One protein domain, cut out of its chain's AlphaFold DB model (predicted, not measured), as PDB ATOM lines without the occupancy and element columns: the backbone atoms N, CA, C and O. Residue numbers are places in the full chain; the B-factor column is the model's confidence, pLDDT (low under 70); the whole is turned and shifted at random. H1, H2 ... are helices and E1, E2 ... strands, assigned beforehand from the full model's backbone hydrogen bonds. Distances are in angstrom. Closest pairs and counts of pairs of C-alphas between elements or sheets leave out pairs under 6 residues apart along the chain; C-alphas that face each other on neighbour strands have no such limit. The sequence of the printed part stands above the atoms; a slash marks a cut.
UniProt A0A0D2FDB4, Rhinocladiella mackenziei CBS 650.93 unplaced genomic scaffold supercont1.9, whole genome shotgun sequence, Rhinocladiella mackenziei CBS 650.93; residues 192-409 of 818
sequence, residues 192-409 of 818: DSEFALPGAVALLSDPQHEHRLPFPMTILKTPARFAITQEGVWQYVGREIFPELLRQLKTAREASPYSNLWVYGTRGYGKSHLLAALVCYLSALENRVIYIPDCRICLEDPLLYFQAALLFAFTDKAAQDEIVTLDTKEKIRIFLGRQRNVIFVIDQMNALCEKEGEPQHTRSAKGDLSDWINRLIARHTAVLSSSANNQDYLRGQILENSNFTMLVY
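AT A GLANCE: This is residues 192 to 409 of the 818 residues of an uncharacterized protein of Rhinocladiella mackenziei CBS 650.93 (UniProt A0A0D2FDB4). What is the main picture? A twisted parallel sheet, in order E4 E5 E6 E3 E7, is the core of three layers, with helices over both faces: H2 and H3 over one, H5 and the last turns of H8 over the other. The small E1-E2 hairpin packs on H3 on the side away from the sheet, while H6 covers H5, and residues 356 to 361, at the far end of H8, stick out. What is it made of? The 218 printed residues, mixed in class, hold nine named helices and seven named strands in the order H1 E1 E2 H2 E3 H3 E4 H4 H5 H6 H7 E5 H8 E6 H9 E7, and E1 and E2 form a second, antiparallel sheet. The whole is compact, with a radius of gyration of the C-alphas of 16.9 A and spans of 50 by 43 by 38 A.

IN THESE COORDINATES: Where does the first half run? H1 holds residues 198 to 205, from C-alpha 198 at (-0.982, 51.561, -25.871), then come E1, 210 to 214, and E2, 233 to 237. H2, 242 to 255, is 20.3 A long, E3 is 260 to 265, H3, 271 to 284, is 19.9 A long, and E4 is 288 to 292. What follows E4? H4 is 295 to 298, H5 302 to 313, H6 317 to 323, H7 329 to 337 and E5 342 to 346. H8, 360 to 377, starts at (-13.426, 4.926, -18.977) and is 25.9 A long. E6, 381 to 387, is 20.4 A long, H9 is 391 to 399, and E7, 404 to 408, ends at (-17.249, 36.135, -28.470).

HOW THE PARTS SIT: How is the larger sheet joined? E4 and E7 are its edge strands, and within hydrogen-bond range are N 290 and O 343 at 2.9 A, N 344 and O 381 at 2.9 A, N 261 and O 382 at 2.8 A, and N 262 and O 404 at 2.7 A. E4, H4 to H7, E5 and E5, H8, E6 are strand-helix-strand units, parallel neighbour strands with helices between; E3, H3, E4 and E6, H9, E7 are split ones, with other strands between. The last three crossovers are right-handed. Which helices are on it? H2, over E3 at a height of 8.4 A over the sheet, and H3, over E5 and E6 at 8.5 A, lie on the same face; the closest C-alphas of H2 and E3, Ala 252 and Leu 261, are 6.3 A apart. On the opposite face H5 is over E4 at 7.1 A and H8 over E5 and E6 at 14.9 A. H9 only grazes the sheet with residues 393 to 397. What else touches? The closest C-alphas of E2 and H3, Tyr 236 and His 273, are 6.7 A apart, and across the hairpin E1 and E2 N 211 and O 236 are 2.8 A apart. H2 touches H1 with residues 242 to 243 alone, Ser 205 and Phe 242 being closest with C-alphas 5.4 A apart. H5 touches H6 with residues 307 to 311 alone, a helical hairpin at a shallow tilt of 14 degrees, C-alphas 311 and 320 being closest at 5.9 A; H8 touches H7 with residues 372 to 376 alone, C-alphas 333 and 376 being closest at 6.3 A; H4 and H8 are near each other, with 5 pairs of C-alphas within 10 A. How are the helix backbones? In H1, H2, H3 and H5 to H9 every O i to N i+4 pair is within hydrogen-bond range; H4 is too short for such a pair.

THE WHOLE: How large is it? The two C-alphas farthest apart, those of Asp 192 and Gln 360, are 54.7 A apart. Is it continuous? The printed part has no cut, and its long links are E1 to E2, 18 residues, and E5 to H8, 13 residues. Where is confidence low? The mean pLDDT of the printed part is 89.3, with residues 192 to 193, 219, 392 and 395 to 402 under 70.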
ATOM      1  N   ASP A 192      -4.288  58.823 -24.959       51.66
ATOM      2  CA  ASP A 192      -4.793  58.721 -23.590       51.66
ATOM      3  C   ASP A 192      -5.309  57.291 -23.440       51.66
ATOM      4  O   ASP A 192      -6.385  56.942 -23.923       51.66
ATOM      5  N   SER A 193      -4.476  56.415 -22.890       65.06
ATOM      6  CA  SER A 193      -4.739  54.986 -22.908       65.06
ATOM      7  C   SER A 193      -4.524  54.392 -21.536       65.06
ATOM      8  O   SER A 193      -3.479  54.539 -20.907       65.06
ATOM      9  N   GLU A 194      -5.531  53.646 -21.106       84.25
ATOM     10  CA  GLU A 194      -5.537  52.859 -19.879       84.25
ATOM     11  C   GLU A 194      -4.569  51.657 -19.896       84.25
ATOM     12  O   GLU A 194      -4.426  50.964 -18.885       84.25
ATOM     13  N   PHE A 195      -3.925  51.388 -21.038       88.44
ATOM     14  CA  PHE A 195      -3.010  50.267 -21.249       88.44
ATOM     15  C   PHE A 195      -1.536  50.681 -21.174       88.44
ATOM     16  O   PHE A 195      -1.151  51.743 -21.652       88.44
ATOM     17  N   ALA A 196      -0.695  49.785 -20.648       89.50
ATOM     18  CA  ALA A 196       0.736  50.028 -20.444       89.50
ATOM     19  C   ALA A 196       1.571  50.142 -21.739       89.50
ATOM     20  O   ALA A 196       2.576  50.844 -21.733       89.50
ATOM     21  N   LEU A 197       1.183  49.453 -22.820       93.31
ATOM     22  CA  LEU A 197       1.799  49.562 -24.155       93.31
ATOM     23  C   LEU A 197       0.706  49.913 -25.177       93.31
ATOM     24  O   LEU A 197       0.214  49.033 -25.892       93.31
ATOM     25  N   PRO A 198       0.235  51.169 -25.176       92.75
ATOM     26  CA  PRO A 198      -0.982  51.561 -25.871       92.75
ATOM     27  C   PRO A 198      -0.873  51.490 -27.400       92.75
ATOM     28  O   PRO A 198      -1.837  51.117 -28.064       92.75
ATOM     29  N   GLY A 199       0.303  51.768 -27.965       93.31
ATOM     30  CA  GLY A 199       0.561  51.630 -29.395       93.31
ATOM     31  C   GLY A 199       0.611  50.169 -29.839       93.31
ATOM     32  O   GLY A 199       0.125  49.827 -30.916       93.31
ATOM     33  N   ALA A 200       1.123  49.275 -28.983       95.88
ATOM     34  CA  ALA A 200       1.059  47.841 -29.250       95.88
ATOM     35  C   ALA A 200      -0.387  47.335 -29.230       95.88
ATOM     36  O   ALA A 200      -0.745  46.527 -30.083       95.88
ATOM     37  N   VAL A 201      -1.220  47.815 -28.295       96.44
ATOM     38  CA  VAL A 201      -2.657  47.496 -28.286       96.44
ATOM     39  C   VAL A 201      -3.305  47.981 -29.576       96.44
ATOM     40  O   VAL A 201      -3.895  47.160 -30.266       96.44
ATOM     41  N   ALA A 202      -3.115  49.247 -29.959       94.69
ATOM     42  CA  ALA A 202      -3.688  49.799 -31.186       94.69
ATOM     43  C   ALA A 202      -3.351  48.949 -32.424       94.69
ATOM     44  O   ALA A 202      -4.247  48.551 -33.164       94.69
ATOM     45  N   LEU A 203      -2.082  48.566 -32.604       95.56
ATOM     46  CA  LEU A 203      -1.668  47.742 -33.746       95.56
ATOM     47  C   LEU A 203      -2.134  46.279 -33.662       95.56
ATOM     48  O   LEU A 203      -2.397  45.671 -34.695       95.56
ATOM     49  N   LEU A 204      -2.232  45.686 -32.467       97.06
ATOM     50  CA  LEU A 204      -2.796  44.338 -32.276       97.06
ATOM     51  C   LEU A 204      -4.329  44.318 -32.381       97.06
ATOM     52  O   LEU A 204      -4.931  43.241 -32.450       97.06
ATOM     53  N   SER A 205      -4.957  45.491 -32.377       96.94
ATOM     54  CA  SER A 205      -6.395  45.672 -32.547       96.94
ATOM     55  C   SER A 205      -6.796  46.062 -33.958       96.94
ATOM     56  O   SER A 205      -7.919  45.786 -34.353       96.94
ATOM     57  N   ASP A 206      -5.883  46.651 -34.722       95.81
ATOM     58  CA  ASP A 206      -6.156  47.111 -36.074       95.81
ATOM     59  C   ASP A 206      -6.172  45.946 -37.083       95.81
ATOM     60  O   ASP A 206      -5.124  45.341 -37.352       95.81
ATOM     61  N   PRO A 207      -7.330  45.639 -37.695       96.44
ATOM     62  CA  PRO A 207      -7.448  44.552 -38.648       96.44
ATOM     63  C   PRO A 207      -6.799  44.818 -39.996       96.44
ATOM     64  O   PRO A 207      -6.795  43.900 -40.810       96.44
ATOM     65  N   GLN A 208      -6.224  45.992 -40.263       95.00
ATOM     66  CA  GLN A 208      -5.345  46.222 -41.418       95.00
ATOM     67  C   GLN A 208      -3.941  45.663 -41.176       95.00
ATOM     68  O   GLN A 208      -3.247  45.256 -42.112       95.00
ATOM     69  N   HIS A 209      -3.535  45.565 -39.912       94.12
ATOM     70  CA  HIS A 209      -2.198  45.150 -39.540       94.12
ATOM     71  C   HIS A 209      -2.087  43.642 -39.340       94.12
ATOM     72  O   HIS A 209      -2.947  42.970 -38.768       94.12
ATOM     73  N   GLU A 210      -0.962  43.114 -39.806       94.69
ATOM     74  CA  GLU A 210      -0.611  41.714 -39.695       94.69
ATOM     75  C   GLU A 210       0.765  41.555 -39.058       94.69
ATOM     76  O   GLU A 210       1.741  42.204 -39.442       94.69
ATOM     77  N   HIS A 211       0.836  40.661 -38.079       95.44
ATOM     78  CA  HIS A 211       1.979  40.512 -37.195       95.44
ATOM     79  C   HIS A 211       2.519  39.093 -37.257       95.44
ATOM     80  O   HIS A 211       1.795  38.117 -37.060       95.44
ATOM     81  N   ARG A 212       3.829  38.976 -37.474       95.94
ATOM     82  CA  ARG A 212       4.556  37.710 -37.365       95.94
ATOM     83  C   ARG A 212       5.172  37.620 -35.978       95.94
ATOM     84  O   ARG A 212       6.124  38.336 -35.671       95.94
ATOM     85  N   LEU A 213       4.622  36.750 -35.140       95.75
ATOM     86  CA  LEU A 213       4.998  36.635 -33.733       95.75
ATOM     87  C   LEU A 213       5.669  35.282 -33.469       95.75
ATOM     88  O   LEU A 213       5.201  34.259 -33.974       95.75
ATOM     89  N   PRO A 214       6.746  35.216 -32.668       95.38
ATOM     90  CA  PRO A 214       7.232  33.944 -32.155       95.38
ATOM     91  C   PRO A 214       6.123  33.281 -31.337       95.38
ATOM     92  O   PRO A 214       5.525  33.909 -30.462       95.38
ATOM     93  N   PHE A 215       5.829  32.013 -31.612       94.38
ATOM     94  CA  PHE A 215       4.847  31.283 -30.822       94.38
ATOM     95  C   PHE A 215       5.442  30.966 -29.440       94.38
ATOM     96  O   PHE A 215       6.588  30.513 -29.406       94.38
ATOM     97  N   PRO A 216       4.729  31.188 -28.317       90.44
ATOM     98  CA  PRO A 216       5.304  31.046 -26.972       90.44
ATOM     99  C   PRO A 216       5.815  29.641 -26.608       90.44
ATOM    100  O   PRO A 216       6.731  29.522 -25.801       90.44
ATOM    101  N   MET A 217       5.245  28.581 -27.194       84.44
ATOM    102  CA  MET A 217       5.506  27.182 -26.820       84.44
ATOM    103  C   MET A 217       6.023  26.367 -28.013       84.44
ATOM    104  O   MET A 217       5.235  26.042 -28.892       84.44
ATOM    105  N   THR A 218       7.308  26.003 -28.057       71.44
ATOM    106  CA  THR A 218       7.914  25.326 -29.232       71.44
ATOM    107  C   THR A 218       8.502  23.943 -28.989       71.44
ATOM    108  O   THR A 218       8.795  23.246 -29.954       71.44
ATOM    109  N   ILE A 219       8.661  23.517 -27.736       66.44
ATOM    110  CA  ILE A 219       9.332  22.242 -27.419       66.44
ATOM    111  C   ILE A 219       8.417  21.030 -27.630       66.44
ATOM    112  O   ILE A 219       8.868  19.903 -27.809       66.44
ATOM    113  N   LEU A 220       7.109  21.260 -27.636       74.56
ATOM    114  CA  LEU A 220       6.115  20.205 -27.726       74.56
ATOM    115  C   LEU A 220       5.331  20.308 -29.014       74.56
ATOM    116  O   LEU A 220       5.361  21.320 -29.712       74.56
ATOM    117  N   LYS A 221       4.585  19.241 -29.298       78.56
ATOM    118  CA  LYS A 221       3.597  19.200 -30.369       78.56
ATOM    119  C   LYS A 221       2.731  20.458 -30.292       78.56
ATOM    120  O   LYS A 221       1.933  20.638 -29.374       78.56
ATOM    121  N   THR A 222       2.920  21.354 -31.249       76.38
ATOM    122  CA  THR A 222       2.166  22.598 -31.301       76.38
ATOM    123  C   THR A 222       0.841  22.384 -32.018       76.38
ATOM    124  O   THR A 222       0.767  21.573 -32.948       76.38
ATOM    125  N   PRO A 223      -0.224  23.114 -31.659       84.69
ATOM    126  CA  PRO A 223      -1.501  22.913 -32.319       84.69
ATOM    127  C   PRO A 223      -1.470  23.392 -33.773       84.69
ATOM    128  O   PRO A 223      -1.145  24.545 -34.049       84.69
ATOM    129  N   ALA A 224      -1.894  22.529 -34.701       86.25
ATOM    130  CA  ALA A 224      -1.845  22.793 -36.144       86.25
ATOM    131  C   ALA A 224      -2.591  24.070 -36.580       86.25
ATOM    132  O   ALA A 224      -2.244  24.674 -37.589       86.25
ATOM    133  N   ARG A 225      -3.592  24.510 -35.804       87.31
ATOM    134  CA  ARG A 225      -4.438  25.676 -36.115       87.31
ATOM    135  C   ARG A 225      -3.703  27.018 -36.165       87.31
ATOM    136  O   ARG A 225      -4.274  27.963 -36.685       87.31
ATOM    137  N   PHE A 226      -2.497  27.107 -35.604       90.06
ATOM    138  CA  PHE A 226      -1.678  28.323 -35.647       90.06
ATOM    139  C   PHE A 226      -0.769  28.393 -36.882       90.06
ATOM    140  O   PHE A 226      -0.068  29.386 -37.043       90.06
ATOM    141  N   ALA A 227      -0.742  27.339 -37.715       88.62
ATOM    142  CA  ALA A 227       0.099  27.248 -38.914       88.62
ATOM    143  C   ALA A 227       1.560  27.678 -38.662       88.62
ATOM    144  O   ALA A 227       2.146  28.442 -39.425       88.62
ATOM    145  N   ILE A 228       2.130  27.207 -37.549       90.19
ATOM    146  CA  ILE A 228       3.453  27.632 -37.084       90.19
ATOM    147  C   ILE A 228       4.516  27.194 -38.094       90.19
ATOM    148  O   ILE A 228       4.574  26.024 -38.481       90.19
ATOM    149  N   THR A 229       5.357  28.137 -38.513       90.06
ATOM    150  CA  THR A 229       6.450  27.875 -39.454       90.06
ATOM    151  C   THR A 229       7.579  27.076 -38.798       90.06
ATOM    152  O   THR A 229       7.615  26.898 -37.580       90.06
ATOM    153  N   GLN A 230       8.549  26.611 -39.593       85.56
ATOM    154  CA  GLN A 230       9.716  25.889 -39.064       85.56
ATOM    155  C   GLN A 230      10.549  26.745 -38.096       85.56
ATOM    156  O   GLN A 230      11.173  26.214 -37.184       85.56
ATOM    157  N   GLU A 231      10.505  28.071 -38.235       85.69
ATOM    158  CA  GLU A 231      11.150  29.032 -37.333       85.69
ATOM    159  C   GLU A 231      10.367  29.240 -36.015       85.69
ATOM    160  O   GLU A 231      10.763  30.020 -35.141       85.69
ATOM    161  N   GLY A 232       9.231  28.560 -35.844       89.75
ATOM    162  CA  GLY A 232       8.382  28.690 -34.666       89.75
ATOM    163  C   GLY A 232       7.598  30.004 -34.636       89.75
ATOM    164  O   GLY A 232       7.334  30.527 -33.554       89.75
ATOM    165  N   VAL A 233       7.282  30.589 -35.792       93.50
ATOM    166  CA  VAL A 233       6.560  31.865 -35.913       93.50
ATOM    167  C   VAL A 233       5.142  31.601 -36.407       93.50
ATOM    168  O   VAL A 233       4.924  30.707 -37.220       93.50
ATOM    169  N   TRP A 234       4.179  32.376 -35.917       94.94
ATOM    170  CA  TRP A 234       2.781  32.346 -36.345       94.94
ATOM    171  C   TRP A 234       2.328  33.742 -36.783       94.94
ATOM    172  O   TRP A 234       3.010  34.742 -36.533       94.94
ATOM    173  N   GLN A 235       1.192  33.790 -37.469       94.62
ATOM    174  CA  GLN A 235       0.634  34.994 -38.072       94.62
ATOM    175  C   GLN A 235      -0.624  35.410 -37.306       94.62
ATOM    176  O   GLN A 235      -1.515  34.595 -37.061       94.62
ATOM    177  N   TYR A 236      -0.666  36.674 -36.894       96.44
ATOM    178  CA  TYR A 236      -1.784  37.274 -36.182       96.44
ATOM    179  C   TYR A 236      -2.247  38.524 -36.923       96.44
ATOM    180  O   TYR A 236      -1.488  39.481 -37.063       96.44
ATOM    181  N   VAL A 237      -3.495  38.513 -37.373       95.81
ATOM    182  CA  VAL A 237      -4.175  39.703 -37.887       95.81
ATOM    183  C   VAL A 237      -4.804  40.427 -36.704       95.81
ATOM    184  O   VAL A 237      -5.394  39.768 -35.843       95.81
ATOM    185  N   GLY A 238      -4.657  41.752 -36.643       96.62
ATOM    186  CA  GLY A 238      -5.251  42.548 -35.572       96.62
ATOM    187  C   GLY A 238      -6.769  42.372 -35.494       96.62
ATOM    188  O   GLY A 238      -7.426  42.071 -36.491       96.62
ATOM    189  N   ARG A 239      -7.320  42.473 -34.283       96.94
ATOM    190  CA  ARG A 239      -8.747  42.239 -34.015       96.94
ATOM    191  C   ARG A 239      -9.321  43.337 -33.138       96.94
ATOM    192  O   ARG A 239      -8.811  43.552 -32.037       96.94
ATOM    193  N   GLU A 240     -10.428  43.943 -33.553       96.06
ATOM    194  CA  GLU A 240     -11.036  45.091 -32.859       96.06
ATOM    195  C   GLU A 240     -11.471  44.740 -31.429       96.06
ATOM    196  O   GLU A 240     -11.486  45.587 -30.542       96.06
ATOM    197  N   ILE A 241     -11.751  43.459 -31.172       95.31
ATOM    198  CA  ILE A 241     -12.134  42.930 -29.858       95.31
ATOM    199  C   ILE A 241     -10.952  42.798 -28.870       95.31
ATOM    200  O   ILE A 241     -11.143  42.560 -27.677       95.31
ATOM    201  N   PHE A 242      -9.705  42.930 -29.331       97.31
ATOM    202  CA  PHE A 242      -8.514  42.725 -28.499       97.31
ATOM    203  C   PHE A 242      -8.395  43.681 -27.286       97.31
ATOM    204  O   PHE A 242      -8.048  43.198 -26.204       97.31
ATOM    205  N   PRO A 243      -8.724  44.988 -27.370       95.88
ATOM    206  CA  PRO A 243      -8.721  45.880 -26.208       95.88
ATOM    207  C   PRO A 243      -9.778  45.491 -25.173       95.88
ATOM    208  O   PRO A 243      -9.562  45.677 -23.978       95.88
ATOM    209  N   GLU A 244     -10.913  44.943 -25.614       95.19
ATOM    210  CA  GLU A 244     -11.960  44.468 -24.709       95.19
ATOM    211  C   GLU A 244     -11.480  43.257 -23.904       95.19
ATOM    212  O   GLU A 244     -11.670  43.209 -22.693       95.19
ATOM    213  N   LEU A 245     -10.746  42.328 -24.529       96.94
ATOM    214  CA  LEU A 245     -10.106  41.217 -23.812       96.94
ATOM    215  C   LEU A 245      -9.160  41.716 -22.706       96.94
ATOM    216  O   LEU A 245      -9.126  41.148 -21.612       96.94
ATOM    217  N   LEU A 246      -8.402  42.786 -22.967       96.31
ATOM    218  CA  LEU A 246      -7.518  43.396 -21.971       96.31
ATOM    219  C   LEU A 246      -8.300  44.080 -20.842       96.31
ATOM    220  O   LEU A 246      -7.931  43.910 -19.677       96.31
ATOM    221  N   ARG A 247      -9.377  44.806 -21.168       95.00
ATOM    222  CA  ARG A 247     -10.277  45.426 -20.182       95.00
ATOM    223  C   ARG A 247     -10.924  44.388 -19.276       95.00
ATOM    224  O   ARG A 247     -10.792  44.490 -18.062       95.00
ATOM    225  N   GLN A 248     -11.511  43.339 -19.846       94.00
ATOM    226  CA  GLN A 248     -12.137  42.256 -19.085       94.00
ATOM    227  C   GLN A 248     -11.136  41.538 -18.171       94.00
ATOM    228  O   GLN A 248     -11.442  41.234 -17.018       94.00
ATOM    229  N   LEU A 249      -9.902  41.316 -18.641       94.12
ATOM    230  CA  LEU A 249      -8.845  40.746 -17.802       94.12
ATOM    231  C   LEU A 249      -8.467  41.688 -16.653       94.12
ATOM    232  O   LEU A 249      -8.259  41.233 -15.528       94.12
ATOM    233  N   LYS A 250      -8.358  42.990 -16.923       92.50
ATOM    234  CA  LYS A 250      -8.083  44.001 -15.901       92.50
ATOM    235  C   LYS A 250      -9.196  44.025 -14.849       92.50
ATOM    236  O   LYS A 250      -8.885  43.878 -13.672       92.50
ATOM    237  N   THR A 251     -10.461  44.073 -15.265       91.56
ATOM    238  CA  THR A 251     -11.629  44.022 -14.371       91.56
ATOM    239  C   THR A 251     -11.637  42.761 -13.510       91.56
ATOM    240  O   THR A 251     -11.795  42.857 -12.293       91.56
ATOM    241  N   ALA A 252     -11.391  41.585 -14.098       89.19
ATOM    242  CA  ALA A 252     -11.315  40.339 -13.337       89.19
ATOM    243  C   ALA A 252     -10.220  40.405 -12.255       89.19
ATOM    244  O   ALA A 252     -10.456  40.039 -11.106       89.19
ATOM    245  N   ARG A 253      -9.037  40.932 -12.593       89.31
ATOM    246  CA  ARG A 253      -7.913  41.074 -11.650       89.31
ATOM    247  C   ARG A 253      -8.170  42.085 -10.537       89.31
ATOM    248  O   ARG A 253      -7.675  41.889  -9.430       89.31
ATOM    249  N   GLU A 254      -8.878  43.168 -10.842       89.06
ATOM    250  CA  GLU A 254      -9.252  44.203  -9.874       89.06
ATOM    251  C   GLU A 254     -10.318  43.700  -8.895       89.06
ATOM    252  O   GLU A 254     -10.261  44.034  -7.713       89.06
ATOM    253  N   ALA A 255     -11.244  42.851  -9.356       86.88
ATOM    254  CA  ALA A 255     -12.257  42.237  -8.504       86.88
ATOM    255  C   ALA A 255     -11.651  41.244  -7.499       86.88
ATOM    256  O   ALA A 255     -11.994  41.260  -6.315       86.88
ATOM    257  N   SER A 256     -10.743  40.378  -7.953       82.75
ATOM    258  CA  SER A 256      -9.960  39.505  -7.079       82.75
ATOM    259  C   SER A 256      -8.705  38.997  -7.796       82.75
ATOM    260  O   SER A 256      -8.758  38.632  -8.972       82.75
ATOM    261  N   PRO A 257      -7.565  38.852  -7.091       74.75
ATOM    262  CA  PRO A 257      -6.359  38.254  -7.669       74.75
ATOM    263  C   PRO A 257      -6.543  36.781  -8.083       74.75
ATOM    264  O   PRO A 257      -5.677  36.234  -8.769       74.75
ATOM    265  N   TYR A 258      -7.648  36.149  -7.674       81.88
ATOM    266  CA  TYR A 258      -7.984  34.744  -7.930       81.88
ATOM    267  C   TYR A 258      -9.162  34.568  -8.897       81.88
ATOM    268  O   TYR A 258      -9.688  33.467  -9.032       81.88
ATOM    269  N   SER A 259      -9.628  35.651  -9.527       85.25
ATOM    270  CA  SER A 259     -10.731  35.579 -10.481       85.25
ATOM    271  C   SER A 259     -10.305  34.935 -11.795       85.25
ATOM    272  O   SER A 259      -9.190  35.138 -12.291       85.25
ATOM    273  N   ASN A 260     -11.248  34.210 -12.393       90.19
ATOM    274  CA  ASN A 260     -11.105  33.656 -13.729       90.19
ATOM    275  C   ASN A 260     -11.901  34.498 -14.726       90.19
ATOM    276  O   ASN A 260     -13.055  34.845 -14.469       90.19
ATOM    277  N   LEU A 261     -11.288  34.776 -15.875       93.38
ATOM    278  CA  LEU A 261     -11.951  35.284 -17.066       93.38
ATOM    279  C   LEU A 261     -12.148  34.137 -18.055       93.38
ATOM    280  O   LEU A 261     -11.183  33.528 -18.513       93.38
ATOM    281  N   TRP A 262     -13.387  33.870 -18.435       92.69
ATOM    282  CA  TRP A 262     -13.733  32.851 -19.407       92.69
ATOM    283  C   TRP A 262     -14.058  33.472 -20.766       92.69
ATOM    284  O   TRP A 262     -15.049  34.174 -20.923       92.69
ATOM    285  N   VAL A 263     -13.242  33.187 -21.779       93.62
ATOM    286  CA  VAL A 263     -13.467  33.584 -23.174       93.62
ATOM    287  C   VAL A 263     -14.258  32.480 -23.876       93.62
ATOM    288  O   VAL A 263     -13.700  31.457 -24.303       93.62
ATOM    289  N   TYR A 264     -15.569  32.683 -23.985       89.00
ATOM    290  CA  TYR A 264     -16.537  31.702 -24.477       89.00
ATOM    291  C   TYR A 264     -17.186  32.165 -25.783       89.00
ATOM    292  O   TYR A 264     -17.568  33.320 -25.907       89.00
ATOM    293  N   GLY A 265     -17.343  31.269 -26.763       85.75
ATOM    294  CA  GLY A 265     -18.153  31.593 -27.944       85.75
ATOM    295  C   GLY A 265     -17.851  30.783 -29.199       85.75
ATOM    296  O   GLY A 265     -17.257  29.695 -29.122       85.75
ATOM    297  N   THR A 266     -18.228  31.304 -30.367       83.44
ATOM    298  CA  THR A 266     -18.307  30.574 -31.645       83.44
ATOM    299  C   THR A 266     -17.002  29.863 -32.005       83.44
ATOM    300  O   THR A 266     -15.887  30.395 -31.889       83.44
ATOM    301  N   ARG A 267     -17.098  28.592 -32.412       85.06
ATOM    302  CA  ARG A 267     -15.927  27.843 -32.884       85.06
ATOM    303  C   ARG A 267     -15.427  28.485 -34.178       85.06
ATOM    304  O   ARG A 267     -16.176  28.599 -35.129       85.06
ATOM    305  N   GLY A 268     -14.141  28.823 -34.223       87.06
ATOM    306  CA  GLY A 268     -13.544  29.460 -35.399       87.06
ATOM    307  C   GLY A 268     -13.491  30.986 -35.346       87.06
ATOM    308  O   GLY A 268     -12.813  31.565 -36.181       87.06
ATOM    309  N   TYR A 269     -14.071  31.615 -34.316       90.31
ATOM    310  CA  TYR A 269     -14.011  33.070 -34.095       90.31
ATOM    311  C   TYR A 269     -12.580  33.639 -34.016       90.31
ATOM    312  O   TYR A 269     -12.353  34.816 -34.261       90.31
ATOM    313  N   GLY A 270     -11.592  32.814 -33.648       92.88
ATOM    314  CA  GLY A 270     -10.203  33.253 -33.451       92.88
ATOM    315  C   GLY A 270      -9.766  33.375 -31.988       92.88
ATOM    316  O   GLY A 270      -8.671  33.855 -31.735       92.88
ATOM    317  N   LYS A 271     -10.550  32.869 -31.023       94.44
ATOM    318  CA  LYS A 271     -10.212  32.856 -29.580       94.44
ATOM    319  C   LYS A 271      -8.773  32.432 -29.277       94.44
ATOM    320  O   LYS A 271      -8.059  33.132 -28.576       94.44
ATOM    321  N   SER A 272      -8.326  31.317 -29.853       95.62
ATOM    322  CA  SER A 272      -6.955  30.827 -29.679       95.62
ATOM    323  C   SER A 272      -5.893  31.832 -30.128       95.62
ATOM    324  O   SER A 272      -4.860  31.952 -29.479       95.62
ATOM    325  N   HIS A 273      -6.153  32.556 -31.220       96.19
ATOM    326  CA  HIS A 273      -5.255  33.580 -31.754       96.19
ATOM    327  C   HIS A 273      -5.267  34.825 -30.854       96.19
ATOM    328  O   HIS A 273      -4.199  35.322 -30.516       96.19
ATOM    329  N   LEU A 274      -6.442  35.248 -30.364       97.38
ATOM    330  CA  LEU A 274      -6.559  36.318 -29.359       97.38
ATOM    331  C   LEU A 274      -5.774  35.985 -28.081       97.38
ATOM    332  O   LEU A 274      -5.014  36.814 -27.590       97.38
ATOM    333  N   LEU A 275      -5.903  34.757 -27.565       98.00
ATOM    334  CA  LEU A 275      -5.180  34.320 -26.369       98.00
ATOM    335  C   LEU A 275      -3.666  34.229 -26.592       98.00
ATOM    336  O   LEU A 275      -2.899  34.621 -25.718       98.00
ATOM    337  N   ALA A 276      -3.211  33.752 -27.752       97.38
ATOM    338  CA  ALA A 276      -1.784  33.726 -28.070       97.38
ATOM    339  C   ALA A 276      -1.199  35.148 -28.199       97.38
ATOM    340  O   ALA A 276      -0.100  35.406 -27.701       97.38
ATOM    341  N   ALA A 277      -1.944  36.088 -28.797       98.06
ATOM    342  CA  ALA A 277      -1.573  37.503 -28.845       98.06
ATOM    343  C   ALA A 277      -1.547  38.130 -27.439       98.06
ATOM    344  O   ALA A 277      -0.582  38.815 -27.092       98.06
ATOM    345  N   LEU A 278      -2.534  37.815 -26.593       98.38
ATOM    346  CA  LEU A 278      -2.583  38.229 -25.188       98.38
ATOM    347  C   LEU A 278      -1.346  37.746 -24.420       98.38
ATOM    348  O   LEU A 278      -0.721  38.525 -23.704       98.38
ATOM    349  N   VAL A 279      -0.950  36.483 -24.593       98.12
ATOM    350  CA  VAL A 279       0.257  35.921 -23.962       98.12
ATOM    351  C   VAL A 279       1.508  36.668 -24.413       98.12
ATOM    352  O   VAL A 279       2.358  36.981 -23.576       98.12
ATOM    353  N   CYS A 280       1.622  36.990 -25.705       98.25
ATOM    354  CA  CYS A 280       2.745  37.767 -26.228       98.25
ATOM    355  C   CYS A 280       2.800  39.165 -25.593       98.25
ATOM    356  O   CYS A 280       3.848  39.569 -25.085       98.25
ATOM    357  N   TYR A 281       1.660  39.859 -25.553       98.25
ATOM    358  CA  TYR A 281       1.522  41.183 -24.948       98.25
ATOM    359  C   TYR A 281       1.883  41.183 -23.454       98.25
ATOM    360  O   TYR A 281       2.759  41.925 -23.012       98.25
ATOM    361  N   LEU A 282       1.282  40.284 -22.667       97.50
ATOM    362  CA  LEU A 282       1.534  40.177 -21.227       97.50
ATOM    363  C   LEU A 282       2.982  39.779 -20.911       97.50
ATOM    364  O   LEU A 282       3.545  40.260 -19.927       97.50
ATOM    365  N   SER A 283       3.595  38.929 -21.739       96.69
ATOM    366  CA  SER A 283       4.998  38.524 -21.578       96.69
ATOM    367  C   SER A 283       5.970  39.665 -21.876       96.69
ATOM    368  O   SER A 283       7.009  39.761 -21.222       96.69
ATOM    369  N   ALA A 284       5.635  40.546 -22.826       96.81
ATOM    370  CA  ALA A 284       6.412  41.750 -23.116       96.81
ATOM    371  C   ALA A 284       6.389  42.755 -21.952       96.81
ATOM    372  O   ALA A 284       7.404  43.394 -21.679       96.81
ATOM    373  N   LEU A 285       5.276  42.803 -21.215       95.56
ATOM    374  CA  LEU A 285       5.125  43.508 -19.933       95.56
ATOM    375  C   LEU A 285       5.792  42.789 -18.744       95.56
ATOM    376  O   LEU A 285       5.558  43.144 -17.595       95.56
ATOM    377  N   GLU A 286       6.580  41.746 -19.004       94.50
ATOM    378  CA  GLU A 286       7.285  40.943 -17.999       94.50
ATOM    379  C   GLU A 286       6.384  40.174 -17.016       94.50
ATOM    380  O   GLU A 286       6.876  39.629 -16.027       94.50
ATOM    381  N   ASN A 287       5.090  40.009 -17.312       95.19
ATOM    382  CA  ASN A 287       4.219  39.163 -16.495       95.19
ATOM    383  C   ASN A 287       4.616  37.682 -16.606       95.19
ATOM    384  O   ASN A 287       5.041  37.196 -17.663       95.19
ATOM    385  N   ARG A 288       4.429  36.935 -15.514       95.88
ATOM    386  CA  ARG A 288       4.642  35.482 -15.456       95.88
ATOM    387  C   ARG A 288       3.401  34.773 -15.989       95.88
ATOM    388  O   ARG A 288       2.461  34.515 -15.241       95.88
ATOM    389  N   VAL A 289       3.393  34.508 -17.293       96.75
ATOM    390  CA  VAL A 289       2.251  33.909 -17.995       96.75
ATOM    391  C   VAL A 289       2.522  32.441 -18.297       96.75
ATOM    392  O   VAL A 289       3.426  32.132 -19.069       96.75
ATOM    393  N   ILE A 290       1.721  31.551 -17.716       96.81
ATOM    394  CA  ILE A 290       1.739  30.116 -18.010       96.81
ATOM    395  C   ILE A 290       0.692  29.862 -19.085       96.81
ATOM    396  O   ILE A 290      -0.508  29.963 -18.825       96.81
ATOM    397  N   TYR A 291       1.152  29.559 -20.298       96.69
ATOM    398  CA  TYR A 291       0.280  29.360 -21.448       96.69
ATOM    399  C   TYR A 291       0.132  27.882 -21.801       96.69
ATOM    400  O   TYR A 291       1.108  27.211 -22.129       96.69
ATOM    401  N   ILE A 292      -1.111  27.406 -21.790       95.56
ATOM    402  CA  ILE A 292      -1.498  26.069 -22.229       95.56
ATOM    403  C   ILE A 292      -2.341  26.224 -23.501       95.56
ATOM    404  O   ILE A 292      -3.550  26.443 -23.408       95.56
ATOM    405  N   PRO A 293      -1.736  26.158 -24.704       93.88
ATOM    406  CA  PRO A 293      -2.483  26.398 -25.929       93.88
ATOM    407  C   PRO A 293      -3.475  25.284 -26.260       93.88
ATOM    408  O   PRO A 293      -4.439  25.542 -26.964       93.88
ATOM    409  N   ASP A 294      -3.279  24.036 -25.839       92.56
ATOM    410  CA  ASP A 294      -4.244  22.981 -26.160       92.56
ATOM    411  C   ASP A 294      -4.292  21.887 -25.100       92.56
ATOM    412  O   ASP A 294      -3.392  21.047 -25.008       92.56
ATOM    413  N   CYS A 295      -5.389  21.855 -24.344       92.94
ATOM    414  CA  CYS A 295      -5.609  20.841 -23.320       92.94
ATOM    415  C   CYS A 295      -5.615  19.398 -23.859       92.94
ATOM    416  O   CYS A 295      -5.308  18.486 -23.099       92.94
ATOM    417  N   ARG A 296      -5.892  19.161 -25.154       90.31
ATOM    418  CA  ARG A 296      -5.794  17.806 -25.746       90.31
ATOM    419  C   ARG A 296      -4.359  17.314 -25.782       90.31
ATOM    420  O   ARG A 296      -4.113  16.144 -25.535       90.31
ATOM    421  N   ILE A 297      -3.432  18.208 -26.117       90.19
ATOM    422  CA  ILE A 297      -2.009  17.878 -26.203       90.19
ATOM    423  C   ILE A 297      -1.426  17.796 -24.793       90.19
ATOM    424  O   ILE A 297      -0.664  16.885 -24.499       90.19
ATOM    425  N   CYS A 298      -1.847  18.698 -23.901       91.81
ATOM    426  CA  CYS A 298      -1.487  18.640 -22.485       91.81
ATOM    427  C   CYS A 298      -1.897  17.305 -21.838       91.81
ATOM    428  O   CYS A 298      -1.159  16.781 -21.018       91.81
ATOM    429  N   LEU A 299      -3.030  16.715 -22.238       91.62
ATOM    430  CA  LEU A 299      -3.473  15.406 -21.747       91.62
ATOM    431  C   LEU A 299      -2.509  14.257 -22.098       91.62
ATOM    432  O   LEU A 299      -2.449  13.290 -21.342       91.62
ATOM    433  N   GLU A 300      -1.755  14.355 -23.201       90.12
ATOM    434  CA  GLU A 300      -0.776  13.331 -23.606       90.12
ATOM    435  C   GLU A 300       0.409  13.267 -22.615       90.12
ATOM    436  O   GLU A 300       0.817  12.176 -22.216       90.12
ATOM    437  N   ASP A 301       0.924  14.424 -22.179       89.88
ATOM    438  CA  ASP A 301       1.984  14.537 -21.163       89.88
ATOM    439  C   ASP A 301       1.860  15.848 -20.359       89.88
ATOM    440  O   ASP A 301       2.477  16.863 -20.705       89.88
ATOM    441  N   PRO A 302       1.076  15.858 -19.263       91.81
ATOM    442  CA  PRO A 302       0.834  17.080 -18.502       91.81
ATOM    443  C   PRO A 302       2.089  17.641 -17.826       91.81
ATOM    444  O   PRO A 302       2.178  18.848 -17.608       91.81
ATOM    445  N   LEU A 303       3.051  16.787 -17.461       91.62
ATOM    446  CA  LEU A 303       4.234  17.213 -16.713       91.62
ATOM    447  C   LEU A 303       5.161  18.023 -17.602       91.62
ATOM    448  O   LEU A 303       5.454  19.179 -17.293       91.62
ATOM    449  N   LEU A 304       5.552  17.443 -18.736       89.31
ATOM    450  CA  LEU A 304       6.453  18.094 -19.675       89.31
ATOM    451  C   LEU A 304       5.818  19.368 -20.252       89.31
ATOM    452  O   LEU A 304       6.490  20.388 -20.429       89.31
ATOM    453  N   TYR A 305       4.499  19.345 -20.475       91.38
ATOM    454  CA  TYR A 305       3.749  20.499 -20.970       91.38
ATOM    455  C   TYR A 305       3.756  21.678 -19.997       91.38
ATOM    456  O   TYR A 305       4.020  22.813 -20.404       91.38
ATOM    457  N   PHE A 306       3.535  21.422 -18.706       93.50
ATOM    458  CA  PHE A 306       3.622  22.463 -17.686       93.50
ATOM    459  C   PHE A 306       5.062  22.912 -17.432       93.50
ATOM    460  O   PHE A 306       5.282  24.110 -17.285       93.50
ATOM    461  N   GLN A 307       6.050  22.014 -17.436       92.44
ATOM    462  CA  GLN A 307       7.462  22.396 -17.309       92.44
ATOM    463  C   GLN A 307       7.891  23.366 -18.417       92.44
ATOM    464  O   GLN A 307       8.465  24.415 -18.123       92.44
ATOM    465  N   ALA A 308       7.556  23.075 -19.677       91.62
ATOM    466  CA  ALA A 308       7.850  23.969 -20.796       91.62
ATOM    467  C   ALA A 308       7.165  25.342 -20.635       91.62
ATOM    468  O   ALA A 308       7.804  26.380 -20.827       91.62
ATOM    469  N   ALA A 309       5.898  25.364 -20.206       94.56
ATOM    470  CA  ALA A 309       5.167  26.608 -19.959       94.56
ATOM    471  C   ALA A 309       5.750  27.413 -18.781       94.56
ATOM    472  O   ALA A 309       5.830  28.641 -18.845       94.56
ATOM    473  N   LEU A 310       6.206  26.737 -17.722       95.25
ATOM    474  CA  LEU A 310       6.890  27.352 -16.584       95.25
ATOM    475  C   LEU A 310       8.227  27.965 -17.008       95.25
ATOM    476  O   LEU A 310       8.497  29.118 -16.686       95.25
ATOM    477  N   LEU A 311       9.044  27.255 -17.786       93.50
ATOM    478  CA  LEU A 311      10.319  27.792 -18.274       93.50
ATOM    479  C   LEU A 311      10.139  29.022 -19.175       93.50
ATOM    480  O   LEU A 311      11.000  29.901 -19.191       93.50
ATOM    481  N   PHE A 312       9.021  29.113 -19.901       94.62
ATOM    482  CA  PHE A 312       8.660  30.321 -20.645       94.62
ATOM    483  C   PHE A 312       8.203  31.462 -19.724       94.62
ATOM    484  O   PHE A 312       8.523  32.629 -19.968       94.62
ATOM    485  N   ALA A 313       7.463  31.159 -18.658       95.44
ATOM    486  CA  ALA A 313       6.963  32.158 -17.716       95.44
ATOM    487  C   ALA A 313       8.072  32.756 -16.827       95.44
ATOM    488  O   ALA A 313       8.041  33.954 -16.532       95.44
ATOM    489  N   PHE A 314       9.042  31.937 -16.411       93.69
ATOM    490  CA  PHE A 314      10.108  32.292 -15.473       93.69
ATOM    491  C   PHE A 314      11.451  32.404 -16.198       93.69
ATOM    492  O   PHE A 314      11.950  31.439 -16.770       93.69
ATOM    493  N   THR A 315      12.044  33.599 -16.177       86.69
ATOM    494  CA  THR A 315      13.305  33.890 -16.887       86.69
ATOM    495  C   THR A 315      14.527  33.935 -15.985       86.69
ATOM    496  O   THR A 315      15.652  33.931 -16.489       86.69
ATOM    497  N   ASP A 316      14.330  33.993 -14.667       89.38
ATOM    498  CA  ASP A 316      15.428  33.987 -13.719       89.38
ATOM    499  C   ASP A 316      16.016  32.580 -13.589       89.38
ATOM    500  O   ASP A 316      15.306  31.574 -13.543       89.38
ATOM    501  N   LYS A 317      17.349  32.518 -13.556       88.19
ATOM    502  CA  LYS A 317      18.082  31.253 -13.595       88.19
ATOM    503  C   LYS A 317      17.737  30.346 -12.410       88.19
ATOM    504  O   LYS A 317      17.607  29.147 -12.599       88.19
ATOM    505  N   ALA A 318      17.551  30.918 -11.219       91.56
ATOM    506  CA  ALA A 318      17.237  30.153 -10.014       91.56
ATOM    507  C   ALA A 318      15.895  29.415 -10.137       91.56
ATOM    508  O   ALA A 318      15.837  28.218  -9.867       91.56
ATOM    509  N   ALA A 319      14.839  30.091 -10.603       92.25
ATOM    510  CA  ALA A 319      13.562  29.440 -10.866       92.25
ATOM    511  C   ALA A 319      13.671  28.400 -11.986       92.25
ATOM    512  O   ALA A 319      13.106  27.322 -11.857       92.25
ATOM    513  N   GLN A 320      14.404  28.685 -13.069       90.81
ATOM    514  CA  GLN A 320      14.580  27.722 -14.164       90.81
ATOM    515  C   GLN A 320      15.303  26.445 -13.712       90.81
ATOM    516  O   GLN A 320      14.863  25.350 -14.064       90.81
ATOM    517  N   ASP A 321      16.353  26.581 -12.897       90.69
ATOM    518  CA  ASP A 321      17.097  25.458 -12.320       90.69
ATOM    519  C   ASP A 321      16.210  24.621 -11.370       90.69
ATOM    520  O   ASP A 321      16.353  23.403 -11.315       90.69
ATOM    521  N   GLU A 322      15.250  25.232 -10.661       94.50
ATOM    522  CA  GLU A 322      14.238  24.496  -9.882       94.50
ATOM    523  C   GLU A 322      13.208  23.811 -10.798       94.50
ATOM    524  O   GLU A 322      12.902  22.633 -10.605       94.50
ATOM    525  N   ILE A 323      12.707  24.510 -11.827       94.31
ATOM    526  CA  ILE A 323      11.634  24.036 -12.717       94.31
ATOM    527  C   ILE A 323      12.011  22.738 -13.438       94.31
ATOM    528  O   ILE A 323      11.180  21.832 -13.529       94.31
ATOM    529  N   VAL A 324      13.256  22.607 -13.902       90.62
ATOM    530  CA  VAL A 324      13.728  21.385 -14.585       90.62
ATOM    531  C   VAL A 324      13.709  20.141 -13.691       90.62
ATOM    532  O   VAL A 324      13.747  19.026 -14.196       90.62
ATOM    533  N   THR A 325      13.628  20.314 -12.368       92.44
ATOM    534  CA  THR A 325      13.570  19.211 -11.392       92.44
ATOM    535  C   THR A 325      12.141  18.825 -10.986       92.44
ATOM    536  O   THR A 325      11.944  17.897 -10.195       92.44
ATOM    537  N   LEU A 326      11.125  19.529 -11.503       94.12
ATOM    538  CA  LEU A 326       9.718  19.326 -11.149       94.12
ATOM    539  C   LEU A 326       9.117  18.130 -11.903       94.12
ATOM    540  O   LEU A 326       8.301  18.297 -12.802       94.12
ATOM    541  N   ASP A 327       9.523  16.922 -11.532       92.50
ATOM    542  CA  ASP A 327       9.166  15.644 -12.175       92.50
ATOM    543  C   ASP A 327       7.785  15.070 -11.787       92.50
ATOM    544  O   ASP A 327       7.416  13.986 -12.227       92.50
ATOM    545  N   THR A 328       6.996  15.773 -10.966       94.31
ATOM    546  CA  THR A 328       5.653  15.328 -10.560       94.31
ATOM    547  C   THR A 328       4.654  16.479 -10.501       94.31
ATOM    548  O   THR A 328       5.005  17.638 -10.251       94.31
ATOM    549  N   LYS A 329       3.365  16.142 -10.653       94.25
ATOM    550  CA  LYS A 329       2.239  17.090 -10.578       94.25
ATOM    551  C   LYS A 329       2.216  17.825  -9.236       94.25
ATOM    552  O   LYS A 329       1.867  19.003  -9.169       94.25
ATOM    553  N   GLU A 330       2.617  17.127  -8.175       94.88
ATOM    554  CA  GLU A 330       2.666  17.659  -6.820       94.88
ATOM    555  C   GLU A 330       3.834  18.630  -6.619       94.88
ATOM    556  O   GLU A 330       3.635  19.711  -6.065       94.88
ATOM    557  N   LYS A 331       5.030  18.326  -7.143       96.12
ATOM    558  CA  LYS A 331       6.155  19.276  -7.119       96.12
ATOM    559  C   LYS A 331       5.820  20.567  -7.871       96.12
ATOM    560  O   LYS A 331       6.075  21.649  -7.347       96.12
ATOM    561  N   ILE A 332       5.181  20.469  -9.042       96.25
ATOM    562  CA  ILE A 332       4.689  21.638  -9.796       96.25
ATOM    563  C   ILE A 332       3.689  22.450  -8.962       96.25
ATOM    564  O   ILE A 332       3.810  23.673  -8.863       96.25
ATOM    565  N   ARG A 333       2.729  21.778  -8.311       95.25
ATOM    566  CA  ARG A 333       1.740  22.423  -7.434       95.25
ATOM    567  C   ARG A 333       2.403  23.162  -6.271       95.25
ATOM    568  O   ARG A 333       2.033  24.298  -5.981       95.25
ATOM    569  N   ILE A 334       3.381  22.537  -5.616       95.25
ATOM    570  CA  ILE A 334       4.130  23.133  -4.503       95.25
ATOM    571  C   ILE A 334       4.932  24.349  -4.978       95.25
ATOM    572  O   ILE A 334       4.895  25.384  -4.313       95.25
ATOM    573  N   PHE A 335       5.624  24.243  -6.117       96.00
ATOM    574  CA  PHE A 335       6.371  25.353  -6.711       96.00
ATOM    575  C   PHE A 335       5.452  26.550  -6.969       96.00
ATOM    576  O   PHE A 335       5.704  27.641  -6.458       96.00
ATOM    577  N   LEU A 336       4.347  26.333  -7.689       95.06
ATOM    578  CA  LEU A 336       3.380  27.377  -8.031       95.06
ATOM    579  C   LEU A 336       2.692  27.978  -6.808       95.06
ATOM    580  O   LEU A 336       2.524  29.192  -6.743       95.06
ATOM    581  N   GLY A 337       2.397  27.166  -5.790       91.94
ATOM    582  CA  GLY A 337       1.794  27.632  -4.541       91.94
ATOM    583  C   GLY A 337       2.643  28.643  -3.760       91.94
ATOM    584  O   GLY A 337       2.105  29.329  -2.890       91.94
ATOM    585  N   ARG A 338       3.947  28.752  -4.057       93.88
ATOM    586  CA  ARG A 338       4.860  29.760  -3.486       93.88
ATOM    587  C   ARG A 338       4.939  31.037  -4.330       93.88
ATOM    588  O   ARG A 338       5.445  32.050  -3.850       93.88
ATOM    589  N   GLN A 339       4.475  30.996  -5.577       92.69
ATOM    590  CA  GLN A 339       4.580  32.110  -6.512       92.69
ATOM    591  C   GLN A 339       3.419  33.091  -6.339       92.69
ATOM    592  O   GLN A 339       2.307  32.730  -5.964       92.69
ATOM    593  N   ARG A 340       3.679  34.363  -6.642       88.31
ATOM    594  CA  ARG A 340       2.664  35.422  -6.705       88.31
ATOM    595  C   ARG A 340       2.600  35.993  -8.115       88.31
ATOM    596  O   ARG A 340       3.579  35.903  -8.856       88.31
ATOM    597  N   ASN A 341       1.467  36.610  -8.449       87.00
ATOM    598  CA  ASN A 341       1.249  37.321  -9.714       87.00
ATOM    599  C   ASN A 341       1.504  36.452 -10.960       87.00
ATOM    600  O   ASN A 341       2.040  36.923 -11.962       87.00
ATOM    601  N   VAL A 342       1.146  35.170 -10.873       94.25
ATOM    602  CA  VAL A 342       1.137  34.254 -12.016       94.25
ATOM    603  C   VAL A 342      -0.214  34.375 -12.711       94.25
ATOM    604  O   VAL A 342      -1.248  34.413 -12.044       94.25
ATOM    605  N   ILE A 343      -0.193  34.441 -14.041       96.25
ATOM    606  CA  ILE A 343      -1.391  34.462 -14.879       96.25
ATOM    607  C   ILE A 343      -1.420  33.166 -15.681       96.25
ATOM    608  O   ILE A 343      -0.480  32.866 -16.419       96.25
ATOM    609  N   PHE A 344      -2.501  32.407 -15.560       97.50
ATOM    610  CA  PHE A 344      -2.746  31.245 -16.406       97.50
ATOM    611  C   PHE A 344      -3.513  31.677 -17.646       97.50
ATOM    612  O   PHE A 344      -4.469  32.438 -17.553       97.50
ATOM    613  N   VAL A 345      -3.115  31.180 -18.810       97.81
ATOM    614  CA  VAL A 345      -3.905  31.288 -20.037       97.81
ATOM    615  C   VAL A 345      -4.078  29.874 -20.571       97.81
ATOM    616  O   VAL A 345      -3.104  29.247 -20.982       97.81
ATOM    617  N   ILE A 346      -5.297  29.345 -20.523       96.56
ATOM    618  CA  ILE A 346      -5.594  27.948 -20.849       96.56
ATOM    619  C   ILE A 346      -6.654  27.907 -21.943       96.56
ATOM    620  O   ILE A 346      -7.807  28.288 -21.747       96.56
ATOM    621  N   ASP A 347      -6.252  27.446 -23.121       95.00
ATOM    622  CA  ASP A 347      -7.100  27.360 -24.303       95.00
ATOM    623  C   ASP A 347      -7.608  25.922 -24.508       95.00
ATOM    624  O   ASP A 347      -6.955  24.936 -24.161       95.00
ATOM    625  N   GLN A 348      -8.786  25.804 -25.122       90.94
ATOM    626  CA  GLN A 348      -9.466  24.544 -25.418       90.94
ATOM    627  C   GLN A 348      -9.864  23.739 -24.169       90.94
ATOM    628  O   GLN A 348      -9.805  22.511 -24.194       90.94
ATOM    629  N   MET A 349     -10.342  24.388 -23.101       91.50
ATOM    630  CA  MET A 349     -10.832  23.707 -21.888       91.50
ATOM    631  C   MET A 349     -11.926  22.672 -22.180       91.50
ATOM    632  O   MET A 349     -11.990  21.633 -21.531       91.50
ATOM    633  N   ASN A 350     -12.726  22.881 -23.231       88.69
ATOM    634  CA  ASN A 350     -13.723  21.910 -23.697       88.69
ATOM    635  C   ASN A 350     -13.135  20.570 -24.182       88.69
ATOM    636  O   ASN A 350     -13.881  19.645 -24.492       88.69
ATOM    637  N   ALA A 351     -11.814  20.458 -24.318       88.94
ATOM    638  CA  ALA A 351     -11.142  19.191 -24.575       88.94
ATOM    639  C   ALA A 351     -11.182  18.232 -23.381       88.94
ATOM    640  O   ALA A 351     -11.109  17.020 -23.587       88.94
ATOM    641  N   LEU A 352     -11.272  18.779 -22.167       89.50
ATOM    642  CA  LEU A 352     -11.287  18.022 -20.918       89.50
ATOM    643  C   LEU A 352     -12.702  17.600 -20.506       89.50
ATOM    644  O   LEU A 352     -12.846  16.814 -19.582       89.50
ATOM    645  N   CYS A 353     -13.733  18.060 -21.218       84.75
ATOM    646  CA  CYS A 353     -15.093  17.567 -21.040       84.75
ATOM    647  C   CYS A 353     -15.180  16.085 -21.423       84.75
ATOM    648  O   CYS A 353     -14.618  15.651 -22.446       84.75
ATOM    649  N   GLU A 354     -15.905  15.321 -20.612       81.06
ATOM    650  CA  GLU A 354     -16.238  13.932 -20.907       81.06
ATOM    651  C   GLU A 354     -17.201  13.865 -22.092       81.06
ATOM    652  O   GLU A 354     -18.104  14.693 -22.233       81.06
ATOM    653  N   LYS A 355     -17.012  12.877 -22.968       77.56
ATOM    654  CA  LYS A 355     -17.962  12.613 -24.050       77.56
ATOM    655  C   LYS A 355     -18.560  11.228 -23.918       77.56
ATOM    656  O   LYS A 355     -17.894  10.270 -23.529       77.56
ATOM    657  N   GLU A 356     -19.821  11.135 -24.307       70.12
ATOM    658  CA  GLU A 356     -20.541   9.874 -24.406       70.12
ATOM    659  C   GLU A 356     -19.821   8.930 -25.386       70.12
ATOM    660  O   GLU A 356     -19.398   9.345 -26.468       70.12
ATOM    661  N   GLY A 357     -19.613   7.679 -24.971       75.62
ATOM    662  CA  GLY A 357     -18.862   6.678 -25.736       75.62
ATOM    663  C   GLY A 357     -17.333   6.733 -25.593       75.62
ATOM    664  O   GLY A 357     -16.651   5.884 -26.167       75.62
ATOM    665  N   GLU A 358     -16.760   7.677 -24.831       85.00
ATOM    666  CA  GLU A 358     -15.321   7.647 -24.536       85.00
ATOM    667  C   GLU A 358     -14.966   6.523 -23.541       85.00
ATOM    668  O   GLU A 358     -15.660   6.338 -22.532       85.00
ATOM    669  N   PRO A 359     -13.853   5.793 -23.764       88.62
ATOM    670  CA  PRO A 359     -13.388   4.773 -22.829       88.62
ATOM    671  C   PRO A 359     -13.196   5.324 -21.410       88.62
ATOM    672  O   PRO A 359     -12.705   6.441 -21.232       88.62
ATOM    673  N   GLN A 360     -13.501   4.515 -20.389       88.12
ATOM    674  CA  GLN A 360     -13.426   4.926 -18.977       88.12
ATOM    675  C   GLN A 360     -12.066   5.521 -18.587       88.12
ATOM    676  O   GLN A 360     -12.011   6.546 -17.916       88.12
ATOM    677  N   HIS A 361     -10.966   4.925 -19.053       87.44
ATOM    678  CA  HIS A 361      -9.618   5.424 -18.767       87.44
ATOM    679  C   HIS A 361      -9.376   6.833 -19.336       87.44
ATOM    680  O   HIS A 361      -8.682   7.636 -18.719       87.44
ATOM    681  N   THR A 362      -9.967   7.162 -20.493       87.88
ATOM    682  CA  THR A 362      -9.854   8.497 -21.101       87.88
ATOM    683  C   THR A 362     -10.654   9.520 -20.298       87.88
ATOM    684  O   THR A 362     -10.160  10.621 -20.054       87.88
ATOM    685  N   ARG A 363     -11.861   9.150 -19.849       87.69
ATOM    686  CA  ARG A 363     -12.692   9.995 -18.979       87.69
ATOM    687  C   ARG A 363     -11.985  10.299 -17.658       87.69
ATOM    688  O   ARG A 363     -11.817  11.466 -17.324       87.69
ATOM    689  N   SER A 364     -11.448   9.268 -16.999       89.25
ATOM    690  CA  SER A 364     -10.660   9.423 -15.767       89.25
ATOM    691  C   SER A 364      -9.473  10.365 -15.965       89.25
ATOM    692  O   SER A 364      -9.330  11.330 -15.224       89.25
ATOM    693  N   ALA A 365      -8.665  10.160 -17.013       91.06
ATOM    694  CA  ALA A 365      -7.493  10.998 -17.267       91.06
ATOM    695  C   ALA A 365      -7.850  12.478 -17.503       91.06
ATOM    696  O   ALA A 365      -7.126  13.374 -17.058       91.06
ATOM    697  N   LYS A 366      -8.964  12.749 -18.196       93.56
ATOM    698  CA  LYS A 366      -9.476  14.112 -18.393       93.56
ATOM    699  C   LYS A 366      -9.947  14.742 -17.087       93.56
ATOM    700  O   LYS A 366      -9.577  15.887 -16.828       93.56
ATOM    701  N   GLY A 367     -10.711  14.000 -16.282       90.44
ATOM    702  CA  GLY A 367     -11.148  14.425 -14.952       90.44
ATOM    703  C   GLY A 367      -9.957  14.770 -14.059       90.44
ATOM    704  O   GLY A 367      -9.867  15.887 -13.556       90.44
ATOM    705  N   ASP A 368      -8.966  13.878 -13.986       91.75
ATOM    706  CA  ASP A 368      -7.748  14.068 -13.193       91.75
ATOM    707  C   ASP A 368      -6.949  15.311 -13.615       91.75
ATOM    708  O   ASP A 368      -6.392  16.026 -12.774       91.75
ATOM    709  N   LEU A 369      -6.851  15.569 -14.925       93.75
ATOM    710  CA  LEU A 369      -6.180  16.758 -15.449       93.75
ATOM    711  C   LEU A 369      -6.985  18.030 -15.157       93.75
ATOM    712  O   LEU A 369      -6.397  19.019 -14.722       93.75
ATOM    713  N   SER A 370      -8.302  18.001 -15.364       92.56
ATOM    714  CA  SER A 370      -9.203  19.123 -15.076       92.56
ATOM    715  C   SER A 370      -9.123  19.530 -13.603       92.56
ATOM    716  O   SER A 370      -8.830  20.682 -13.285       92.56
ATOM    717  N   ASP A 371      -9.244  18.560 -12.698       90.88
ATOM    718  CA  ASP A 371      -9.139  18.759 -11.255       90.88
ATOM    719  C   ASP A 371      -7.778  19.312 -10.837       90.88
ATOM    720  O   ASP A 371      -7.677  20.186  -9.970       90.88
ATOM    721  N   TRP A 372      -6.704  18.807 -11.445       94.19
ATOM    722  CA  TRP A 372      -5.366  19.307 -11.168       94.19
ATOM    723  C   TRP A 372      -5.194  20.755 -11.637       94.19
ATOM    724  O   TRP A 372      -4.718  21.575 -10.852       94.19
ATOM    725  N   ILE A 373      -5.643  21.097 -12.849       94.38
ATOM    726  CA  ILE A 373      -5.629  22.473 -13.367       94.38
ATOM    727  C   ILE A 373      -6.428  23.404 -12.451       94.38
ATOM    728  O   ILE A 373      -5.909  24.445 -12.053       94.38
ATOM    729  N   ASN A 374      -7.642  23.009 -12.057       90.69
ATOM    730  CA  ASN A 374      -8.502  23.795 -11.172       90.69
ATOM    731  C   ASN A 374      -7.817  24.090  -9.827       90.69
ATOM    732  O   ASN A 374      -7.839  25.223  -9.344       90.69
ATOM    733  N   ARG A 375      -7.112  23.104  -9.253       91.44
ATOM    734  CA  ARG A 375      -6.309  23.300  -8.032       91.44
ATOM    735  C   ARG A 375      -5.129  24.252  -8.225       91.44
ATOM    736  O   ARG A 375      -4.773  24.950  -7.277       91.44
ATOM    737  N   LEU A 376      -4.505  24.267  -9.406       92.75
ATOM    738  CA  LEU A 376      -3.421  25.204  -9.712       92.75
ATOM    739  C   LEU A 376      -3.955  26.632  -9.824       92.75
ATOM    740  O   LEU A 376      -3.405  27.530  -9.195       92.75
ATOM    741  N   ILE A 377      -5.037  26.846 -10.574       92.06
ATOM    742  CA  ILE A 377      -5.553  28.196 -10.835       92.06
ATOM    743  C   ILE A 377      -6.275  28.817  -9.635       92.06
ATOM    744  O   ILE A 377      -6.326  30.034  -9.551       92.06
ATOM    745  N   ALA A 378      -6.750  28.034  -8.660       87.56
ATOM    746  CA  ALA A 378      -7.517  28.531  -7.506       87.56
ATOM    747  C   ALA A 378      -6.837  29.642  -6.669       87.56
ATOM    748  O   ALA A 378      -7.491  30.286  -5.851       87.56
ATOM    749  N   ARG A 379      -5.522  29.854  -6.820       85.44
ATOM    750  CA  ARG A 379      -4.749  30.912  -6.134       85.44
ATOM    751  C   ARG A 379      -4.134  31.934  -7.090       85.44
ATOM    752  O   ARG A 379      -3.264  32.710  -6.689       85.44
ATOM    753  N   HIS A 380      -4.562  31.938  -8.344       91.19
ATOM    754  CA  HIS A 380      -3.984  32.743  -9.407       91.19
ATOM    755  C   HIS A 380      -5.078  33.301 -10.319       91.19
ATOM    756  O   HIS A 380      -6.197  32.809 -10.342       91.19
ATOM    757  N   THR A 381      -4.748  34.330 -11.092       92.44
ATOM    758  CA  THR A 381      -5.645  34.804 -12.147       92.44
ATOM    759  C   THR A 381      -5.569  33.832 -13.319       92.44
ATOM    760  O   THR A 381      -4.463  33.462 -13.732       92.44
ATOM    761  N   ALA A 382      -6.708  33.461 -13.903       94.81
ATOM    762  CA  ALA A 382      -6.734  32.639 -15.108       94.81
ATOM    763  C   ALA A 382      -7.591  33.247 -16.220       94.81
ATOM    764  O   ALA A 382      -8.647  33.818 -15.971       94.81
ATOM    765  N   VAL A 383      -7.143  33.074 -17.461       96.88
ATOM    766  CA  VAL A 383      -7.933  33.269 -18.673       96.88
ATOM    767  C   VAL A 383      -8.173  31.900 -19.286       96.88
ATOM    768  O   VAL A 383      -7.236  31.235 -19.724       96.88
ATOM    769  N   LEU A 384      -9.422  31.465 -19.293       95.06
ATOM    770  CA  LEU A 384      -9.843  30.155 -19.771       95.06
ATOM    771  C   LEU A 384     -10.594  30.331 -21.087       95.06
ATOM    772  O   LEU A 384     -11.319  31.305 -21.251       95.06
ATOM    773  N   SER A 385     -10.456  29.410 -22.040       94.12
ATOM    774  CA  SER A 385     -11.289  29.434 -23.246       94.12
ATOM    775  C   SER A 385     -11.891  28.086 -23.585       94.12
ATOM    776  O   SER A 385     -11.237  27.044 -23.528       94.12
ATOM    777  N   SER A 386     -13.149  28.125 -24.012       90.69
ATOM    778  CA  SER A 386     -13.848  26.998 -24.612       90.69
ATOM    779  C   SER A 386     -14.687  27.453 -25.803       90.69
ATOM    780  O   SER A 386     -15.143  28.595 -25.895       90.69
ATOM    781  N   SER A 387     -14.867  26.557 -26.770       85.56
ATOM    782  CA  SER A 387     -15.850  26.765 -27.833       85.56
ATOM    783  C   SER A 387     -17.275  26.597 -27.317       85.56
ATOM    784  O   SER A 387     -17.512  25.842 -26.373       85.56
ATOM    785  N   ALA A 388     -18.208  27.243 -28.007       70.38
ATOM    786  CA  ALA A 388     -19.627  27.085 -27.770       70.38
ATOM    787  C   ALA A 388     -20.071  25.608 -27.840       70.38
ATOM    788  O   ALA A 388     -19.497  24.828 -28.610       70.38
ATOM    789  N   ASN A 389     -21.049  25.240 -27.004       72.44
ATOM    790  CA  ASN A 389     -21.453  23.877 -26.604       72.44
ATOM    791  C   ASN A 389     -20.551  23.175 -25.583       72.44
ATOM    792  O   ASN A 389     -20.639  21.955 -25.434       72.44
ATOM    793  N   ASN A 390     -19.711  23.902 -24.846       74.06
ATOM    794  CA  ASN A 390     -19.171  23.334 -23.613       74.06
ATOM    795  C   ASN A 390     -20.300  23.260 -22.570       74.06
ATOM    796  O   ASN A 390     -20.565  24.226 -21.861       74.06
ATOM    797  N   GLN A 391     -20.971  22.110 -22.526       70.56
ATOM    798  CA  GLN A 391     -22.110  21.851 -21.648       70.56
ATOM    799  C   GLN A 391     -21.726  21.951 -20.167       70.56
ATOM    800  O   GLN A 391     -22.497  22.496 -19.384       70.56
ATOM    801  N   ASP A 392     -20.524  21.506 -19.799       67.75
ATOM    802  CA  ASP A 392     -20.033  21.571 -18.418       67.75
ATOM    803  C   ASP A 392     -19.831  23.020 -17.975       67.75
ATOM    804  O   ASP A 392     -20.241  23.401 -16.883       67.75
ATOM    805  N   TYR A 393     -19.278  23.857 -18.857       75.06
ATOM    806  CA  TYR A 393     -19.166  25.294 -18.618       75.06
ATOM    807  C   TYR A 393     -20.538  25.965 -18.487       75.06
ATOM    808  O   TYR A 393     -20.753  26.726 -17.551       75.06
ATOM    809  N   LEU A 394     -21.475  25.674 -19.397       70.19
ATOM    810  CA  LEU A 394     -22.819  26.260 -19.362       70.19
ATOM    811  C   LEU A 394     -23.581  25.858 -18.094       70.19
ATOM    812  O   LEU A 394     -24.206  26.703 -17.460       70.19
ATOM    813  N   ARG A 395     -23.489  24.589 -17.684       67.25
ATOM    814  CA  ARG A 395     -24.049  24.118 -16.408       67.25
ATOM    815  C   ARG A 395     -23.373  24.801 -15.222       67.25
ATOM    816  O   ARG A 395     -24.069  25.224 -14.309       67.25
ATOM    817  N   GLY A 396     -22.048  24.945 -15.261       63.62
ATOM    818  CA  GLY A 396     -21.280  25.666 -14.248       63.62
ATOM    819  C   GLY A 396     -21.719  27.122 -14.105       63.62
ATOM    820  O   GLY A 396     -21.949  27.561 -12.990       63.62
ATOM    821  N   GLN A 397     -21.936  27.838 -15.210       66.44
ATOM    822  CA  GLN A 397     -22.450  29.215 -15.190       66.44
ATOM    823  C   GLN A 397     -23.864  29.313 -14.600       66.44
ATOM    824  O   GLN A 397     -24.148  30.220 -13.827       66.44
ATOM    825  N   ILE A 398     -24.748  28.361 -14.924       59.44
ATOM    826  CA  ILE A 398     -26.115  28.325 -14.376       59.44
ATOM    827  C   ILE A 398     -26.110  28.060 -12.860       59.44
ATOM    828  O   ILE A 398     -26.971  28.574 -12.146       59.44
ATOM    829  N   LEU A 399     -25.169  27.250 -12.368       53.91
ATOM    830  CA  LEU A 399     -25.104  26.823 -10.966       53.91
ATOM    831  C   LEU A 399     -24.252  27.749 -10.082       53.91
ATOM    832  O   LEU A 399     -24.561  27.918  -8.903       53.91
ATOM    833  N   GLU A 400     -23.191  28.347 -10.626       55.84
ATOM    834  CA  GLU A 400     -22.174  29.106  -9.894       55.84
ATOM    835  C   GLU A 400     -21.762  30.364 -10.681       55.84
ATOM    836  O   GLU A 400     -20.899  30.339 -11.556       55.84
ATOM    837  N   ASN A 401     -22.347  31.507 -10.326       55.00
ATOM    838  CA  ASN A 401     -22.203  32.775 -11.054       55.00
ATOM    839  C   ASN A 401     -20.882  33.531 -10.740       55.00
ATOM    840  O   ASN A 401     -20.879  34.747 -10.560       55.00
ATOM    841  N   SER A 402     -19.762  32.817 -10.560       62.16
ATOM    842  CA  SER A 402     -18.525  33.380  -9.976       62.16
ATOM    843  C   SER A 402     -17.428  33.760 -10.981       62.16
ATOM    844  O   SER A 402     -16.493  34.479 -10.618       62.16
ATOM    845  N   ASN A 403     -17.518  33.310 -12.238       73.62
ATOM    846  CA  ASN A 403     -16.498  33.578 -13.255       73.62
ATOM    847  C   ASN A 403     -16.891  34.763 -14.143       73.62
ATOM    848  O   ASN A 403     -17.993  34.798 -14.694       73.62
ATOM    849  N   PHE A 404     -15.950  35.684 -14.374       86.31
ATOM    850  CA  PHE A 404     -16.113  36.711 -15.404       86.31
ATOM    851  C   PHE A 404     -16.172  36.034 -16.766       86.31
ATOM    852  O   PHE A 404     -15.382  35.131 -17.037       86.31
ATOM    853  N   THR A 405     -17.078  36.467 -17.634       87.56
ATOM    854  CA  THR A 405     -17.252  35.865 -18.957       87.56
ATOM    855  C   THR A 405     -17.162  36.925 -20.033       87.56
ATOM    856  O   THR A 405     -17.900  37.901 -20.014       87.56
ATOM    857  N   MET A 406     -16.288  36.694 -21.007       89.69
ATOM    858  CA  MET A 406     -16.244  37.441 -22.253       89.69
ATOM    859  C   MET A 406     -16.856  36.579 -23.356       89.69
ATOM    860  O   MET A 406     -16.288  35.556 -23.755       89.69
ATOM    861  N   LEU A 407     -18.023  36.999 -23.840       86.19
ATOM    862  CA  LEU A 407     -18.731  36.346 -24.933       86.19
ATOM    863  C   LEU A 407     -18.174  36.826 -26.276       86.19
ATOM    864  O   LEU A 407     -18.064  38.021 -26.528       86.19
ATOM    865  N   VAL A 408     -17.808  35.880 -27.137       85.88
ATOM    866  CA  VAL A 408     -17.249  36.135 -28.470       85.88
ATOM    867  C   VAL A 408     -17.957  35.268 -29.503       85.88
ATOM    868  O   VAL A 408     -17.500  34.184 -29.893       85.88
ATOM    869  N   TYR A 409     -19.139  35.732 -29.888       82.00
ATOM    870  CA  TYR A 409     -20.002  35.080 -30.862       82.00
ATOM    871  C   TYR A 409     -19.942  35.755 -32.237       82.00
ATOM    872  O   TYR A 409     -19.371  36.831 -32.386       82.00
TER     873      TYR A 409